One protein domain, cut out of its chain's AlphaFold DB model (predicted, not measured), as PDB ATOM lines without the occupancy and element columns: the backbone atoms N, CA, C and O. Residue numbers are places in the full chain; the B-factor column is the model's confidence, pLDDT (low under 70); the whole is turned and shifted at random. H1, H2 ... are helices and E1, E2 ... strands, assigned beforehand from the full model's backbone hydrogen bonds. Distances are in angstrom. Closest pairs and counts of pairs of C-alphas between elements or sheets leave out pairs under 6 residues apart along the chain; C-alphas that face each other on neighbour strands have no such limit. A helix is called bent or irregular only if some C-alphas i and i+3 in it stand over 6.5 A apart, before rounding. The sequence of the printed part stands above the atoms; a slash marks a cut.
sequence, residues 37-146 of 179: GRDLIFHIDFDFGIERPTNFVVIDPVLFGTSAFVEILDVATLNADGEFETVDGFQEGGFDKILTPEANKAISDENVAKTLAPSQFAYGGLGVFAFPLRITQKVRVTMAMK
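AT A GLANCE: This is residues 37 to 146 of the 179 residues of an uncharacterized protein of Nitrospirae bacterium (UniProt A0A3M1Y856). One twisted sheet is folded back on itself: the two long strands E1 and E4 run side by side as a ribbon that doubles back into a V, and E2, with short E3 beyond it, lies beside the arm holding the start of E1 and the end of E4. Near the tip of the other arm, where E1 ends and E4 begins, three short helices, H1, H2 and H3, gather as a loose cluster. The printed part has 110 residues with four named strands and three named helices, along the chain E1 E2 E3 H1 H2 H3 E4; the sheet's order is E1 E4 E2 E3, all antiparallel, and the class is mixed. It is compact, with a radius of gyration of the C-alphas of 14.2 A, and spans 41 by 38 by 24 A.

HOW THE PARTS SIT: Begin with E1, residues 40 to 59, and E4, residues 127 to 145, antiparallel neighbours at 166 degrees. Look at N 46 and O 139, 2.8 A apart, and at N 59 and O 127, 2.8 A, both within hydrogen-bond range. E1 bends by 166 degrees at residue 43, and E4 by 158 degrees at residue 142. On the other side of E4 is E2, residues 70 to 78, antiparallel at 154 degrees, with N 76 and O 140 within hydrogen-bond range at 2.8 A. E3, residues 84 to 86, is an edge strand, as is E1; it forms a hairpin with E2, and N 77 and O 85 are within hydrogen-bond range at 2.9 A. H2, residues 109 to 114, only grazes the sheet with residues 111 to 114; its closest C-alphas to E4 are those of Lys 114 and Ala 130, 6.7 A. H3, residues 120 to 123, is close to H2 but not clearly touching, with the C-alphas of Val 112 and Gln 120 closest at 6.2 A. H1, residues 103 to 106, is likewise close to H3 but not clearly touching, with the C-alphas of Asn 104 and Tyr 123 closest at 7.3 A. H1 and H3 are not on the sheet. In H2 every O i to N i+4 pair is within hydrogen-bond range; H1 and H3 are too short for such a pair, and their single O i to N i+3 pair is within range in H3 but not in H1.

IN THESE COORDINATES: Find C-alpha 40 at (204.918, 184.889, 185.239); E1 runs from there by way of C-alpha 49 at (213.434, 198.711, 162.929) to C-alpha 59, 16.9 A from its first. E4 measures 14.0 A and ends at C-alpha 145, at (202.570, 181.341, 182.419). E2 measures 23.1 A and E3 6.7 A. H2 measures 8.9 A, H3 6.0 A, and H1 is only just irregular, with C-alphas 103 and 106 7.0 A apart.

THE WHOLE: The C-alphas farthest apart are those of Thr 66 and Asp 81, 41.3 A. The printed part has no cut. The link from E3 to H1, residues 87 to 102, is long; in it residues 98 to 99 pair antiparallel with residues 70 to 71 of E2. The mean pLDDT of the printed part is 75.2, and it is under 70 at residues 37 to 38, 63 to 68, 92 to 96 and 100 to 126.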
ATOM      1  N   GLY A  37     200.033 182.382 193.381       56.84
ATOM      2  CA  GLY A  37     200.359 183.699 192.812       56.84
ATOM      3  C   GLY A  37     201.750 183.863 192.181       56.84
ATOM      4  O   GLY A  37     202.207 184.996 192.054       56.84
ATOM      5  N   ARG A  38     202.434 182.784 191.778       65.25
ATOM      6  CA  ARG A  38     203.703 182.845 191.015       65.25
ATOM      7  C   ARG A  38     203.486 182.945 189.495       65.25
ATOM      8  O   ARG A  38     204.275 182.404 188.724       65.25
ATOM      9  N   ASP A  39     202.430 183.620 189.058       70.50
ATOM     10  CA  ASP A  39     202.159 183.784 187.631       70.50
ATOM     11  C   ASP A  39     203.251 184.658 187.007       70.50
ATOM     12  O   ASP A  39     203.477 185.799 187.421       70.50
ATOM     13  N   LEU A  40     203.948 184.120 186.007       75.12
ATOM     14  CA  LEU A  40     204.918 184.889 185.239       75.12
ATOM     15  C   LEU A  40     204.183 185.572 184.094       75.12
ATOM     16  O   LEU A  40     203.841 184.922 183.108       75.12
ATOM     17  N   ILE A  41     203.976 186.880 184.215       82.31
ATOM     18  CA  ILE A  41     203.506 187.719 183.113       82.31
ATOM     19  C   ILE A  41     204.715 188.402 182.487       82.31
ATOM     20  O   ILE A  41     205.503 189.046 183.182       82.31
ATOM     21  N   PHE A  42     204.867 188.262 181.177       83.44
ATOM     22  CA  PHE A  42     205.974 188.847 180.437       83.44
ATOM     23  C   PHE A  42     205.530 189.360 179.070       83.44
ATOM     24  O   PHE A  42     204.543 188.903 178.490       83.44
ATOM     25  N   HIS A  43     206.289 190.328 178.562       88.00
ATOM     26  CA  HIS A  43     206.096 190.910 177.243       88.00
ATOM     27  C   HIS A  43     207.264 190.520 176.344       88.00
ATOM     28  O   HIS A  43     208.425 190.659 176.738       88.00
ATOM     29  N   ILE A  44     206.954 190.055 175.138       87.00
ATOM     30  CA  ILE A  44     207.931 189.928 174.060       87.00
ATOM     31  C   ILE A  44     207.652 191.031 173.049       87.00
ATOM     32  O   ILE A  44     206.601 191.035 172.407       87.00
ATOM     33  N   ASP A  45     208.617 191.933 172.908       89.69
ATOM     34  CA  ASP A  45     208.576 193.027 171.946       89.69
ATOM     35  C   ASP A  45     209.458 192.671 170.745       89.69
ATOM     36  O   ASP A  45     210.684 192.595 170.844       89.69
ATOM     37  N   PHE A  46     208.825 192.457 169.598       88.44
ATOM     38  CA  PHE A  46     209.492 192.311 168.313       88.44
ATOM     39  C   PHE A  46     209.674 193.692 167.696       88.44
ATOM     40  O   PHE A  46     208.691 194.365 167.395       88.44
ATOM     41  N   ASP A  47     210.923 194.109 167.502       90.94
ATOM     42  CA  ASP A  47     211.273 195.365 166.840       90.94
ATOM     43  C   ASP A  47     211.799 195.079 165.430       90.94
ATOM     44  O   ASP A  47     212.826 194.420 165.253       90.94
ATOM     45  N   PHE A  48     211.081 195.553 164.415       88.06
ATOM     46  CA  PHE A  48     211.461 195.374 163.016       88.06
ATOM     47  C   PHE A  48     212.427 196.457 162.519       88.06
ATOM     48  O   PHE A  48     212.951 196.329 161.408       88.06
ATOM     49  N   GLY A  49     212.628 197.537 163.286       89.00
ATOM     50  CA  GLY A  49     213.434 198.711 162.929       89.00
ATOM     51  C   GLY A  49     212.863 199.590 161.805       89.00
ATOM     52  O   GLY A  49     213.247 200.749 161.679       89.00
ATOM     53  N   ILE A  50     211.951 199.055 160.993       91.00
ATOM     54  CA  ILE A  50     211.243 199.733 159.903       91.00
ATOM     55  C   ILE A  50     209.777 199.308 159.897       91.00
ATOM     56  O   ILE A  50     209.431 198.235 160.386       91.00
ATOM     57  N   GLU A  51     208.921 200.127 159.293       90.12
ATOM     58  CA  GLU A  51     207.513 199.791 159.109       90.12
ATOM     59  C   GLU A  51     207.360 198.583 158.187       90.12
ATOM     60  O   GLU A  51     207.819 198.589 157.040       90.12
ATOM     61  N   ARG A  52     206.712 197.533 158.699       90.88
ATOM     62  CA  ARG A  52     206.411 196.326 157.936       90.88
ATOM     63  C   ARG A  52     204.915 196.025 157.940       90.88
ATOM     64  O   ARG A  52     204.276 196.126 158.990       90.88
ATOM     65  N   PRO A  53     204.360 195.608 156.787       90.12
ATOM     66  CA  PRO A  53     203.028 195.029 156.742       90.12
ATOM     67  C   PRO A  53     203.021 193.720 157.539       90.12
ATOM     68  O   PRO A  53     203.749 192.786 157.206       90.12
ATOM     69  N   THR A  54     202.205 193.662 158.587       86.44
ATOM     70  CA  THR A  54     202.040 192.495 159.458       86.44
ATOM     71  C   THR A  54     200.555 192.186 159.602       86.44
ATOM     72  O   THR A  54     199.743 193.088 159.805       86.44
ATOM     73  N   ASN A  55     200.188 190.916 159.474       86.50
ATOM     74  CA  ASN A  55     198.795 190.454 159.515       86.50
ATOM     75  C   ASN A  55     198.605 189.157 160.319       86.50
ATOM     76  O   ASN A  55     197.482 188.678 160.462       86.50
ATOM     77  N   PHE A  56     199.682 188.556 160.822       84.12
ATOM     78  CA  PHE A  56     199.586 187.425 161.730       84.12
ATOM     79  C   PHE A  56     200.831 187.304 162.609       84.12
ATOM     80  O   PHE A  56     201.914 187.770 162.251       84.12
ATOM     81  N   VAL A  57     200.664 186.638 163.748       81.88
ATOM     82  CA  VAL A  57     201.744 186.223 164.648       81.88
ATOM     83  C   VAL A  57     201.593 184.728 164.911       81.88
ATOM     84  O   VAL A  57     200.491 184.250 165.178       81.88
ATOM     85  N   VAL A  58     202.705 183.997 164.824       81.69
ATOM     86  CA  VAL A  58     202.782 182.578 165.191       81.69
ATOM     87  C   VAL A  58     203.698 182.446 166.397       81.69
ATOM     88  O   VAL A  58     204.820 182.952 166.382       81.69
ATOM     89  N   ILE A  59     203.213 181.768 167.427       79.06
ATOM     90  CA  ILE A  59     203.924 181.524 168.676       79.06
ATOM     91  C   ILE A  59     204.087 180.016 168.827       79.06
ATOM     92  O   ILE A  59     203.101 179.286 168.878       79.06
ATOM     93  N   ASP A  60     205.335 179.570 168.913       77.62
ATOM     94  CA  ASP A  60     205.715 178.176 169.144       77.62
ATOM     95  C   ASP A  60     206.436 178.055 170.492       77.62
ATOM     96  O   ASP A  60     207.655 178.258 170.561       77.62
ATOM     97  N   PRO A  61     205.709 177.848 171.605       72.12
ATOM     98  CA  PRO A  61     206.344 177.738 172.904       72.12
ATOM     99  C   PRO A  61     206.951 176.342 173.090       72.12
ATOM    100  O   PRO A  61     206.257 175.326 173.069       72.12
ATOM    101  N   VAL A  62     208.248 176.288 173.397       72.06
ATOM    102  CA  VAL A  62     208.883 175.057 173.885       72.06
ATOM    103  C   VAL A  62     208.557 174.897 175.370       72.06
ATOM    104  O   VAL A  62     209.148 175.560 176.223       72.06
ATOM    105  N   LEU A  63     207.594 174.028 175.681       69.31
ATOM    106  CA  LEU A  63     207.163 173.749 177.054       69.31
ATOM    107  C   LEU A  63     207.986 172.606 177.660       69.31
ATOM    108  O   LEU A  63     208.035 171.505 177.118       69.31
ATOM    109  N   PHE A  64     208.606 172.857 178.814       59.28
ATOM    110  CA  PHE A  64     209.436 171.872 179.524       59.28
ATOM    111  C   PHE A  64     208.688 171.112 180.639       59.28
ATOM    112  O   PHE A  64     209.266 170.219 181.254       59.28
ATOM    113  N   GLY A  65     207.417 171.440 180.909       60.69
ATOM    114  CA  GLY A  65     206.594 170.819 181.958       60.69
ATOM    115  C   GLY A  65     205.229 170.356 181.444       60.69
ATOM    116  O   GLY A  65     204.713 170.902 180.473       60.69
ATOM    117  N   THR A  66     204.621 169.365 182.103       59.47
ATOM    118  CA  THR A  66     203.342 168.772 181.658       59.47
ATOM    119  C   THR A  66     202.116 169.643 181.965       59.47
ATOM    120  O   THR A  66     201.034 169.391 181.436       59.47
ATOM    121  N   SER A  67     202.270 170.666 182.814       62.62
ATOM    122  CA  SER A  67     201.167 171.533 183.245       62.62
ATOM    123  C   SER A  67     201.458 173.033 183.229       62.62
ATOM    124  O   SER A  67     200.624 173.801 183.701       62.62
ATOM    125  N   ALA A  68     202.629 173.449 182.748       65.31
ATOM    126  CA  ALA A  68     203.012 174.856 182.640       65.31
ATOM    127  C   ALA A  68     202.634 175.361 181.242       65.31
ATOM    128  O   ALA A  68     203.474 175.430 180.348       65.31
ATOM    129  N   PHE A  69     201.344 175.617 181.026       75.00
ATOM    130  CA  PHE A  69     200.847 176.116 179.743       75.00
ATOM    131  C   PHE A  69     200.955 177.638 179.677       75.00
ATOM    132  O   PHE A  69     200.710 178.336 180.664       75.00
ATOM    133  N   VAL A  70     201.302 178.145 178.496       79.19
ATOM    134  CA  VAL A  70     201.378 179.583 178.234       79.19
ATOM    135  C   VAL A  70     200.010 180.078 177.779       79.19
ATOM    136  O   VAL A  70     199.406 179.527 176.859       79.19
ATOM    137  N   GLU A  71     199.529 181.127 178.428       83.12
ATOM    138  CA  GLU A  71     198.320 181.865 178.096       83.12
ATOM    139  C   GLU A  71     198.699 183.171 177.381       83.12
ATOM    140  O   GLU A  71     199.492 183.964 177.888       83.12
ATOM    141  N   ILE A  72     198.150 183.404 176.191       84.44
ATOM    142  CA  ILE A  72     198.320 184.650 175.441       84.44
ATOM    143  C   ILE A  72     197.273 185.647 175.931       84.44
ATOM    144  O   ILE A  72     196.076 185.483 175.693       84.44
ATOM    145  N   LEU A  73     197.735 186.688 176.622       85.38
ATOM    146  CA  LEU A  73     196.874 187.721 177.194       85.38
ATOM    147  C   LEU A  73     196.566 188.845 176.208       85.38
ATOM    148  O   LEU A  73     195.485 189.420 176.288       85.38
ATOM    149  N   ASP A  74     197.512 189.179 175.328       88.19
ATOM    150  CA  ASP A  74     197.363 190.272 174.366       88.19
ATOM    151  C   ASP A  74     198.352 190.147 173.201       88.19
ATOM    152  O   ASP A  74     199.481 189.675 173.371       88.19
ATOM    153  N   VAL A  75     197.939 190.627 172.031       87.75
ATOM    154  CA  VAL A  75     198.810 190.877 170.879       87.75
ATOM    155  C   VAL A  75     198.547 192.313 170.446       87.75
ATOM    156  O   VAL A  75     197.426 192.646 170.075       87.75
ATOM    157  N   ALA A  76     199.572 193.156 170.483       91.62
ATOM    158  CA  ALA A  76     199.467 194.580 170.200       91.62
ATOM    159  C   ALA A  76     200.512 195.040 169.179       91.62
ATOM    160  O   ALA A  76     201.607 194.486 169.076       91.62
ATOM    161  N   THR A  77     200.186 196.086 168.431       92.50
ATOM    162  CA  THR A  77     201.072 196.729 167.451       92.50
ATOM    163  C   THR A  77     201.335 198.169 167.855       92.50
ATOM    164  O   THR A  77     200.444 198.818 168.398       92.50
ATOM    165  N   LEU A  78     202.523 198.691 167.553       92.75
ATOM    166  CA  LEU A  78     202.820 200.106 167.768       92.75
ATOM    167  C   LEU A  78     202.000 200.976 166.804       92.75
ATOM    168  O   LEU A  78     202.043 200.731 165.591       92.75
ATOM    169  N   ASN A  79     201.284 201.964 167.338       88.94
ATOM    170  CA  ASN A  79     200.539 202.964 166.575       88.94
ATOM    171  C   ASN A  79     201.430 204.166 166.187       88.94
ATOM    172  O   ASN A  79     202.610 204.234 166.540       88.94
ATOM    173  N   ALA A  80     200.864 205.128 165.449       84.31
ATOM    174  CA  ALA A  80     201.577 206.333 165.012       84.31
ATOM    175  C   ALA A  80     202.015 207.245 166.177       84.31
ATOM    176  O   ALA A  80     202.986 207.987 166.038       84.31
ATOM    177  N   ASP A  81     201.331 207.157 167.319       84.06
ATOM    178  CA  ASP A  81     201.608 207.932 168.531       84.06
ATOM    179  C   ASP A  81     202.673 207.271 169.430       84.06
ATOM    180  O   ASP A  81     203.081 207.835 170.445       84.06
ATOM    181  N   GLY A  82     203.173 206.090 169.045       84.31
ATOM    182  CA  GLY A  82     204.183 205.343 169.797       84.31
ATOM    183  C   GLY A  82     203.624 204.511 170.956       84.31
ATOM    184  O   GLY A  82     204.394 204.050 171.800       84.31
ATOM    185  N   GLU A  83     202.312 204.291 170.999       89.44
ATOM    186  CA  GLU A  83     201.634 203.443 171.978       89.44
ATOM    187  C   GLU A  83     201.299 202.066 171.390       89.44
ATOM    188  O   GLU A  83     201.138 201.899 170.179       89.44
ATOM    189  N   PHE A  84     201.220 201.047 172.247       91.31
ATOM    190  CA  PHE A  84     200.821 199.703 171.832       91.31
ATOM    191  C   PHE A  84     199.302 199.580 171.847       91.31
ATOM    192  O   PHE A  84     198.674 199.734 172.892       91.31
ATOM    193  N   GLU A  85     198.734 199.248 170.694       91.69
ATOM    194  CA  GLU A  85     197.306 199.029 170.517       91.69
ATOM    195  C   GLU A  85     197.039 197.558 170.196       91.69
ATOM    196  O   GLU A  85     197.603 197.013 169.240       91.69
ATOM    197  N   THR A  86     196.170 196.918 170.983       90.62
ATOM    198  CA  THR A  86     195.715 195.541 170.756       90.62
ATOM    199  C   THR A  86     195.204 195.365 169.325       90.62
ATOM    200  O   THR A  86     194.562 196.248 168.748       90.62
ATOM    201  N   VAL A  87     195.518 194.223 168.717       86.81
ATOM    202  CA  VAL A  87     195.062 193.899 167.363       86.81
ATOM    203  C   VAL A  87     193.552 193.680 167.319       86.81
ATOM    204  O   VAL A  87     192.958 193.088 168.224       86.81
ATOM    205  N   ASP A  88     192.925 194.149 166.241       84.06
ATOM    206  CA  ASP A  88     191.482 194.008 166.049       84.06
ATOM    207  C   ASP A  88     191.081 192.533 166.051       84.06
ATOM    208  O   ASP A  88     191.746 191.686 165.451       84.06
ATOM    209  N   GLY A  89     189.975 192.222 166.725       75.94
ATOM    210  CA  GLY A  89     189.464 190.858 166.810       75.94
ATOM    211  C   GLY A  89     190.217 189.946 167.786       75.94
ATOM    212  O   GLY A  89     189.863 188.776 167.884       75.94
ATOM    213  N   PHE A  90     191.191 190.443 168.564       78.62
ATOM    214  CA  PHE A  90     191.865 189.624 169.585       78.62
ATOM    215  C   PHE A  90     190.905 189.118 170.682       78.62
ATOM    216  O   PHE A  90     190.996 187.976 171.131       78.62
ATOM    217  N   GLN A  91     189.957 189.959 171.111       72.38
ATOM    218  CA  GLN A  91     188.965 189.578 172.127       72.38
ATOM    219  C   GLN A  91     187.793 188.769 171.553       72.38
ATOM    220  O   GLN A  91     187.173 188.006 172.288       72.38
ATOM    221  N   GLU A  92     187.510 188.923 170.257       69.06
ATOM    222  CA  GLU A  92     186.365 188.312 169.566       69.06
ATOM    223  C   GLU A  92     186.726 187.007 168.837       69.06
ATOM    224  O   GLU A  92     185.845 186.233 168.464       69.06
ATOM    225  N   GLY A  93     188.018 186.748 168.622       54.59
ATOM    226  CA  GLY A  93     188.510 185.580 167.905       54.59
ATOM    227  C   GLY A  93     188.361 184.293 168.714       54.59
ATOM    228  O   GLY A  93     188.780 184.218 169.865       54.59
ATOM    229  N   GLY A  94     187.828 183.245 168.080       56.16
ATOM    230  CA  GLY A  94     187.723 181.888 168.636       56.16
ATOM    231  C   GLY A  94     189.059 181.144 168.756       56.16
ATOM    232  O   GLY A  94     189.091 179.931 168.583       56.16
ATOM    233  N   PHE A  95     190.164 181.860 168.973       59.16
ATOM    234  CA  PHE A  95     191.478 181.266 169.188       59.16
ATOM    235  C   PHE A  95     191.599 180.833 170.645       59.16
ATOM    236  O   PHE A  95     191.312 181.617 171.555       59.16
ATOM    237  N   ASP A  96     192.063 179.606 170.874       63.72
ATOM    238  CA  ASP A  96     192.396 179.169 172.221       63.72
ATOM    239  C   ASP A  96     193.577 179.993 172.734       63.72
ATOM    240  O   ASP A  96     194.702 179.931 172.235       63.72
ATOM    241  N   LYS A  97     193.297 180.810 173.750       72.44
ATOM    242  CA  LYS A  97     194.286 181.683 174.389       72.44
ATOM    243  C   LYS A  97     195.276 180.890 175.239       72.44
ATOM    244  O   LYS A  97     196.295 181.441 175.626       72.44
ATOM    245  N   ILE A  98     195.008 179.613 175.512       70.62
ATOM    246  CA  ILE A  98     195.895 178.715 176.254       70.62
ATOM    247  C   ILE A  98     196.550 177.755 175.265       70.62
ATOM    248  O   ILE A  98     195.884 176.918 174.656       70.62
ATOM    249  N   LEU A  99     197.869 177.850 175.138       70.88
ATOM    250  CA  LEU A  99     198.655 177.011 174.243       70.88
ATOM    251  C   LEU A  99     198.896 175.652 174.905       70.88
ATOM    252  O   LEU A  99     199.867 175.465 175.641       70.88
ATOM    253  N   THR A 100     197.986 174.708 174.665       66.12
ATOM    254  CA  THR A 100     198.185 173.297 175.016       66.12
ATOM    255  C   THR A 100     198.406 172.457 173.752       66.12
ATOM    256  O   THR A 100     197.898 172.805 172.681       66.12
ATOM    257  N   PRO A 101     199.109 171.312 173.850       60.31
ATOM    258  CA  PRO A 101     199.257 170.378 172.728       60.31
ATOM    259  C   PRO A 101     197.918 169.866 172.164       60.31
ATOM    260  O   PRO A 101     197.862 169.375 171.038       60.31
ATOM    261  N   GLU A 102     196.843 169.958 172.949       57.03
ATOM    262  CA  GLU A 102     195.520 169.402 172.652       57.03
ATOM    263  C   GLU A 102     194.516 170.467 172.179       57.03
ATOM    264  O   GLU A 102     193.649 170.147 171.364       57.03
ATOM    265  N   ALA A 103     194.657 171.718 172.638       53.56
ATOM    266  CA  ALA A 103     193.763 172.840 172.335       53.56
ATOM    267  C   ALA A 103     193.749 173.180 170.834       53.56
ATOM    268  O   ALA A 103     192.697 173.336 170.220       53.56
ATOM    269  N   ASN A 104     194.904 173.132 170.166       51.47
ATOM    270  CA  ASN A 104     195.013 173.593 168.776       51.47
ATOM    271  C   ASN A 104     194.709 172.528 167.708       51.47
ATOM    272  O   ASN A 104     195.068 172.691 166.544       51.47
ATOM    273  N   LYS A 105     193.975 171.459 168.056       51.69
ATOM    274  CA  LYS A 105     193.353 170.575 167.046       51.69
ATOM    275  C   LYS A 105     192.226 171.256 166.255       51.69
ATOM    276  O   LYS A 105     191.758 170.675 165.280       51.69
ATOM    277  N   ALA A 106     191.795 172.452 166.660       50.94
ATOM    278  CA  ALA A 106     190.628 173.144 166.123       50.94
ATOM    279  C   ALA A 106     190.959 174.486 165.438       50.94
ATOM    280  O   ALA A 106     190.191 175.440 165.554       50.94
ATOM    281  N   ILE A 107     192.075 174.595 164.704       56.62
ATOM    282  CA  ILE A 107     192.223 175.734 163.782       56.62
ATOM    283  C   ILE A 107     191.143 175.600 162.705       56.62
ATOM    284  O   ILE A 107     191.131 174.629 161.953       56.62
ATOM    285  N   SER A 108     190.222 176.563 162.647       60.22
ATOM    286  CA  SER A 108     189.183 176.602 161.620       60.22
ATOM    287  C   SER A 108     189.790 176.827 160.230       60.22
ATOM    288  O   SER A 108     190.780 177.550 160.079       60.22
ATOM    289  N   ASP A 109     189.164 176.265 159.194       59.47
ATOM    290  CA  ASP A 109     189.603 176.409 157.795       59.47
ATOM    291  C   ASP A 109     189.767 177.884 157.369       59.47
ATOM    292  O   ASP A 109     190.629 178.232 156.560       59.47
ATOM    293  N   GLU A 110     188.982 178.784 157.966       63.16
ATOM    294  CA  GLU A 110     189.042 180.226 157.720       63.16
ATOM    295  C   GLU A 110     190.358 180.862 158.212       63.16
ATOM    296  O   GLU A 110     190.889 181.787 157.591       63.16
ATOM    297  N   ASN A 111     190.929 180.344 159.300       60.66
ATOM    298  CA  ASN A 111     192.195 180.820 159.858       60.66
ATOM    299  C   ASN A 111     193.403 180.288 159.076       60.66
ATOM    300  O   ASN A 111     194.401 180.996 158.910       60.66
ATOM    301  N   VAL A 112     193.298 179.080 158.514       61.44
ATOM    302  CA  VAL A 112     194.297 178.542 157.573       61.44
ATOM    303  C   VAL A 112     194.355 179.404 156.309       61.44
ATOM    304  O   VAL A 112     195.439 179.751 155.838       61.44
ATOM    305  N   ALA A 113     193.195 179.833 155.797       61.56
ATOM    306  CA  ALA A 113     193.128 180.715 154.634       61.56
ATOM    307  C   ALA A 113     193.792 182.085 154.891       61.56
ATOM    308  O   ALA A 113     194.501 182.597 154.026       61.56
ATOM    309  N   LYS A 114     193.616 182.661 156.090       62.25
ATOM    310  CA  LYS A 114     194.211 183.959 156.482       62.25
ATOM    311  C   LYS A 114     195.725 183.899 156.705       62.25
ATOM    312  O   LYS A 114     196.404 184.909 156.547       62.25
ATOM    313  N   THR A 115     196.251 182.727 157.045       60.84
ATOM    314  CA  THR A 115     197.682 182.505 157.324       60.84
ATOM    315  C   THR A 115     198.472 182.063 156.090       60.84
ATOM    316  O   THR A 115     199.684 181.883 156.177       60.84
ATOM    317  N   LEU A 116     197.804 181.924 154.932       64.69
ATOM    318  CA  LEU A 116     198.380 181.444 153.664       64.69
ATOM    319  C   LEU A 116     199.142 180.117 153.812       64.69
ATOM    320  O   LEU A 116     200.083 179.832 153.069       64.69
ATOM    321  N   ALA A 117     198.750 179.310 154.791       56.56
ATOM    322  CA  ALA A 117     199.515 178.145 155.168       56.56
ATOM    323  C   ALA A 117     199.144 176.907 154.339       56.56
ATOM    324  O   ALA A 117     197.980 176.721 153.987       56.56
ATOM    325  N   PRO A 118     200.105 176.005 154.067       51.16
ATOM    326  CA  PRO A 118     199.868 174.831 153.230       51.16
ATOM    327  C   PRO A 118     199.050 173.727 153.921       51.16
ATOM    328  O   PRO A 118     198.518 172.852 153.240       51.16
ATOM    329  N   SER A 119     198.966 173.714 155.259       59.62
ATOM    330  CA  SER A 119     198.193 172.712 156.002       59.62
ATOM    331  C   SER A 119     197.896 173.139 157.441       59.62
ATOM    332  O   SER A 119     198.768 173.668 158.125       59.62
ATOM    333  N   GLN A 120     196.700 172.805 157.935       54.94
ATOM    334  CA  GLN A 120     196.297 172.952 159.343       54.94
ATOM    335  C   GLN A 120     197.163 172.138 160.320       54.94
ATOM    336  O   GLN A 120     197.366 172.539 161.461       54.94
ATOM    337  N   PHE A 121     197.724 171.008 159.869       58.22
ATOM    338  CA  PHE A 121     198.528 170.120 160.715       58.22
ATOM    339  C   PHE A 121     199.908 170.697 161.054       58.22
ATOM    340  O   PHE A 121     200.551 170.212 161.981       58.22
ATOM    341  N   ALA A 122     200.355 171.734 160.337       58.56
ATOM    342  CA  ALA A 122     201.618 172.415 160.617       58.56
ATOM    343  C   ALA A 122     201.585 173.248 161.913       58.56
ATOM    344  O   ALA A 122     202.638 173.675 162.373       58.56
ATOM    345  N   TYR A 123     200.402 173.466 162.502       56.78
ATOM    346  CA  TYR A 123     200.201 174.348 163.657       56.78
ATOM    347  C   TYR A 123     199.709 173.641 164.922       56.78
ATOM    348  O   TYR A 123     199.260 174.293 165.863       56.78
ATOM    349  N   GLY A 124     199.790 172.310 164.979       55.84
ATOM    350  CA  GLY A 124     199.487 171.580 166.211       55.84
ATOM    351  C   GLY A 124     200.403 172.041 167.351       55.84
ATOM    352  O   GLY A 124     201.616 171.916 167.242       55.84
ATOM    353  N   GLY A 125     199.825 172.593 168.423       57.03
ATOM    354  CA  GLY A 125     200.569 173.163 169.557       57.03
ATOM    355  C   GLY A 125     201.069 174.604 169.364       57.03
ATOM    356  O   GLY A 125     201.622 175.168 170.304       57.03
ATOM    357  N   LEU A 126     200.833 175.221 168.198       67.94
ATOM    358  CA  LEU A 126     201.237 176.599 167.891       67.94
ATOM    359  C   LEU A 126     200.085 177.579 168.119       67.94
ATOM    360  O   LEU A 126     198.962 177.327 167.684       67.94
ATOM    361  N   GLY A 127     200.357 178.715 168.755       71.00
ATOM    362  CA  GLY A 127     199.416 179.828 168.854       71.00
ATOM    363  C   GLY A 127     199.444 180.665 167.585       71.00
ATOM    364  O   GLY A 127     200.457 181.300 167.303       71.00
ATOM    365  N   VAL A 128     198.355 180.678 166.818       76.25
ATOM    366  CA  VAL A 128     198.258 181.457 165.577       76.25
ATOM    367  C   VAL A 128     197.228 182.561 165.746       76.25
ATOM    368  O   VAL A 128     196.049 182.283 165.937       76.25
ATOM    369  N   PHE A 129     197.670 183.811 165.636       79.00
ATOM    370  CA  PHE A 129     196.834 184.995 165.814       79.00
ATOM    371  C   PHE A 129     196.836 185.801 164.522       79.00
ATOM    372  O   PHE A 129     197.812 186.485 164.217       79.00
ATOM    373  N   ALA A 130     195.759 185.687 163.744       79.88
ATOM    374  CA  ALA A 130     195.573 186.435 162.505       79.88
ATOM    375  C   ALA A 130     194.707 187.677 162.754       79.88
ATOM    376  O   ALA A 130     193.695 187.600 163.451       79.88
ATOM    377  N   PHE A 131     195.087 188.802 162.158       84.62
ATOM    378  CA  PHE A 131     194.411 190.092 162.310       84.62
ATOM    379  C   PHE A 131     194.471 190.896 160.997       84.62
ATOM    380  O   PHE A 131     195.240 190.550 160.093       84.62
ATOM    381  N   PRO A 132     193.642 191.946 160.832       85.31
ATOM    382  CA  PRO A 132     193.697 192.808 159.654       85.31
ATOM    383  C   PRO A 132     195.098 193.380 159.417       85.31
ATOM    384  O   PRO A 132     195.866 193.581 160.353       85.31
ATOM    385  N   LEU A 133     195.437 193.655 158.156       88.56
ATOM    386  CA  LEU A 133     196.755 194.168 157.788       88.56
ATOM    387  C   LEU A 133     197.064 195.477 158.532       88.56
ATOM    388  O   LEU A 133     196.385 196.482 158.319       88.56
ATOM    389  N   ARG A 134     198.128 195.476 159.338       89.06
ATOM    390  CA  ARG A 134     198.660 196.665 160.010       89.06
ATOM    391  C   ARG A 134     200.075 196.954 159.522       89.06
ATOM    392  O   ARG A 134     200.871 196.041 159.312       89.06
ATOM    393  N   ILE A 135     200.389 198.231 159.331       91.38
ATOM    394  CA  ILE A 135     201.751 198.692 159.048       91.38
ATOM    395  C   ILE A 135     202.329 199.146 160.381       91.38
ATOM    396  O   ILE A 135     201.824 200.093 160.974       91.38
ATOM    397  N   THR A 136     203.333 198.437 160.890       91.88
ATOM    398  CA  THR A 136     203.902 198.740 162.207       91.88
ATOM    399  C   THR A 136     205.397 198.459 162.255       91.88
ATOM    400  O   THR A 136     205.922 197.659 161.479       91.88
ATOM    401  N   GLN A 137     206.088 199.133 163.171       91.81
ATOM    402  CA  GLN A 137     207.510 198.919 163.448       91.81
ATOM    403  C   GLN A 137     207.732 197.906 164.569       91.81
ATOM    404  O   GLN A 137     208.788 197.275 164.607       91.81
ATOM    405  N   LYS A 138     206.757 197.744 165.481       92.19
ATOM    406  CA  LYS A 138     206.881 196.835 166.624       92.19
ATOM    407  C   LYS A 138     205.602 196.062 166.892       92.19
ATOM    408  O   LYS A 138     204.500 196.594 166.768       92.19
ATOM    409  N   VAL A 139     205.776 194.824 167.334       90.75
ATOM    410  CA  VAL A 139     204.697 193.950 167.797       90.75
ATOM    411  C   VAL A 139     205.014 193.524 169.219       90.75
ATOM    412  O   VAL A 139     206.111 193.043 169.482       90.75
ATOM    413  N   ARG A 140     204.057 193.682 170.129       91.69
ATOM    414  CA  ARG A 140     204.131 193.198 171.505       91.69
ATOM    415  C   ARG A 140     203.200 192.017 171.672       91.69
ATOM    416  O   ARG A 140     202.024 192.096 171.333       91.69
ATOM    417  N   VAL A 141     203.715 190.946 172.250       89.38
ATOM    418  CA  VAL A 141     202.913 189.810 172.692       89.38
ATOM    419  C   VAL A 141     203.010 189.731 174.206       89.38
ATOM    420  O   VAL A 141     204.107 189.609 174.756       89.38
ATOM    421  N   THR A 142     201.868 189.801 174.879       88.62
ATOM    422  CA  THR A 142     201.774 189.632 176.329       88.62
ATOM    423  C   THR A 142     201.380 188.203 176.640       88.62
ATOM    424  O   THR A 142     200.353 187.711 176.171       88.62
ATOM    425  N   MET A 143     202.195 187.546 177.454       86.44
ATOM    426  CA  MET A 143     202.028 186.149 177.822       86.44
ATOM    427  C   MET A 143     202.005 186.001 179.332       86.44
ATOM    428  O   MET A 143     202.737 186.686 180.043       86.44
ATOM    429  N   ALA A 144     201.174 185.085 179.805       84.31
ATOM    430  CA  ALA A 144     201.144 184.632 181.178       84.31
ATOM    431  C   ALA A 144     201.454 183.142 181.218       84.31
ATOM    432  O   ALA A 144     200.876 182.354 180.479       84.31
ATOM    433  N   MET A 145     202.352 182.740 182.101       78.94
ATOM    434  CA  MET A 145     202.570 181.341 182.419       78.94
ATOM    435  C   MET A 145     202.195 181.135 183.878       78.94
ATOM    436  O   MET A 145     202.858 181.656 184.779       78.94
ATOM    437  N   LYS A 146     201.104 180.399 184.090       73.44
ATOM    438  CA  LYS A 146     200.697 179.951 185.422       73.44
ATOM    439  C   LYS A 146     201.646 178.836 185.831       73.44
ATOM    440  O   LYS A 146     201.852 177.906 185.054       73.44
TER     441      LYS A 146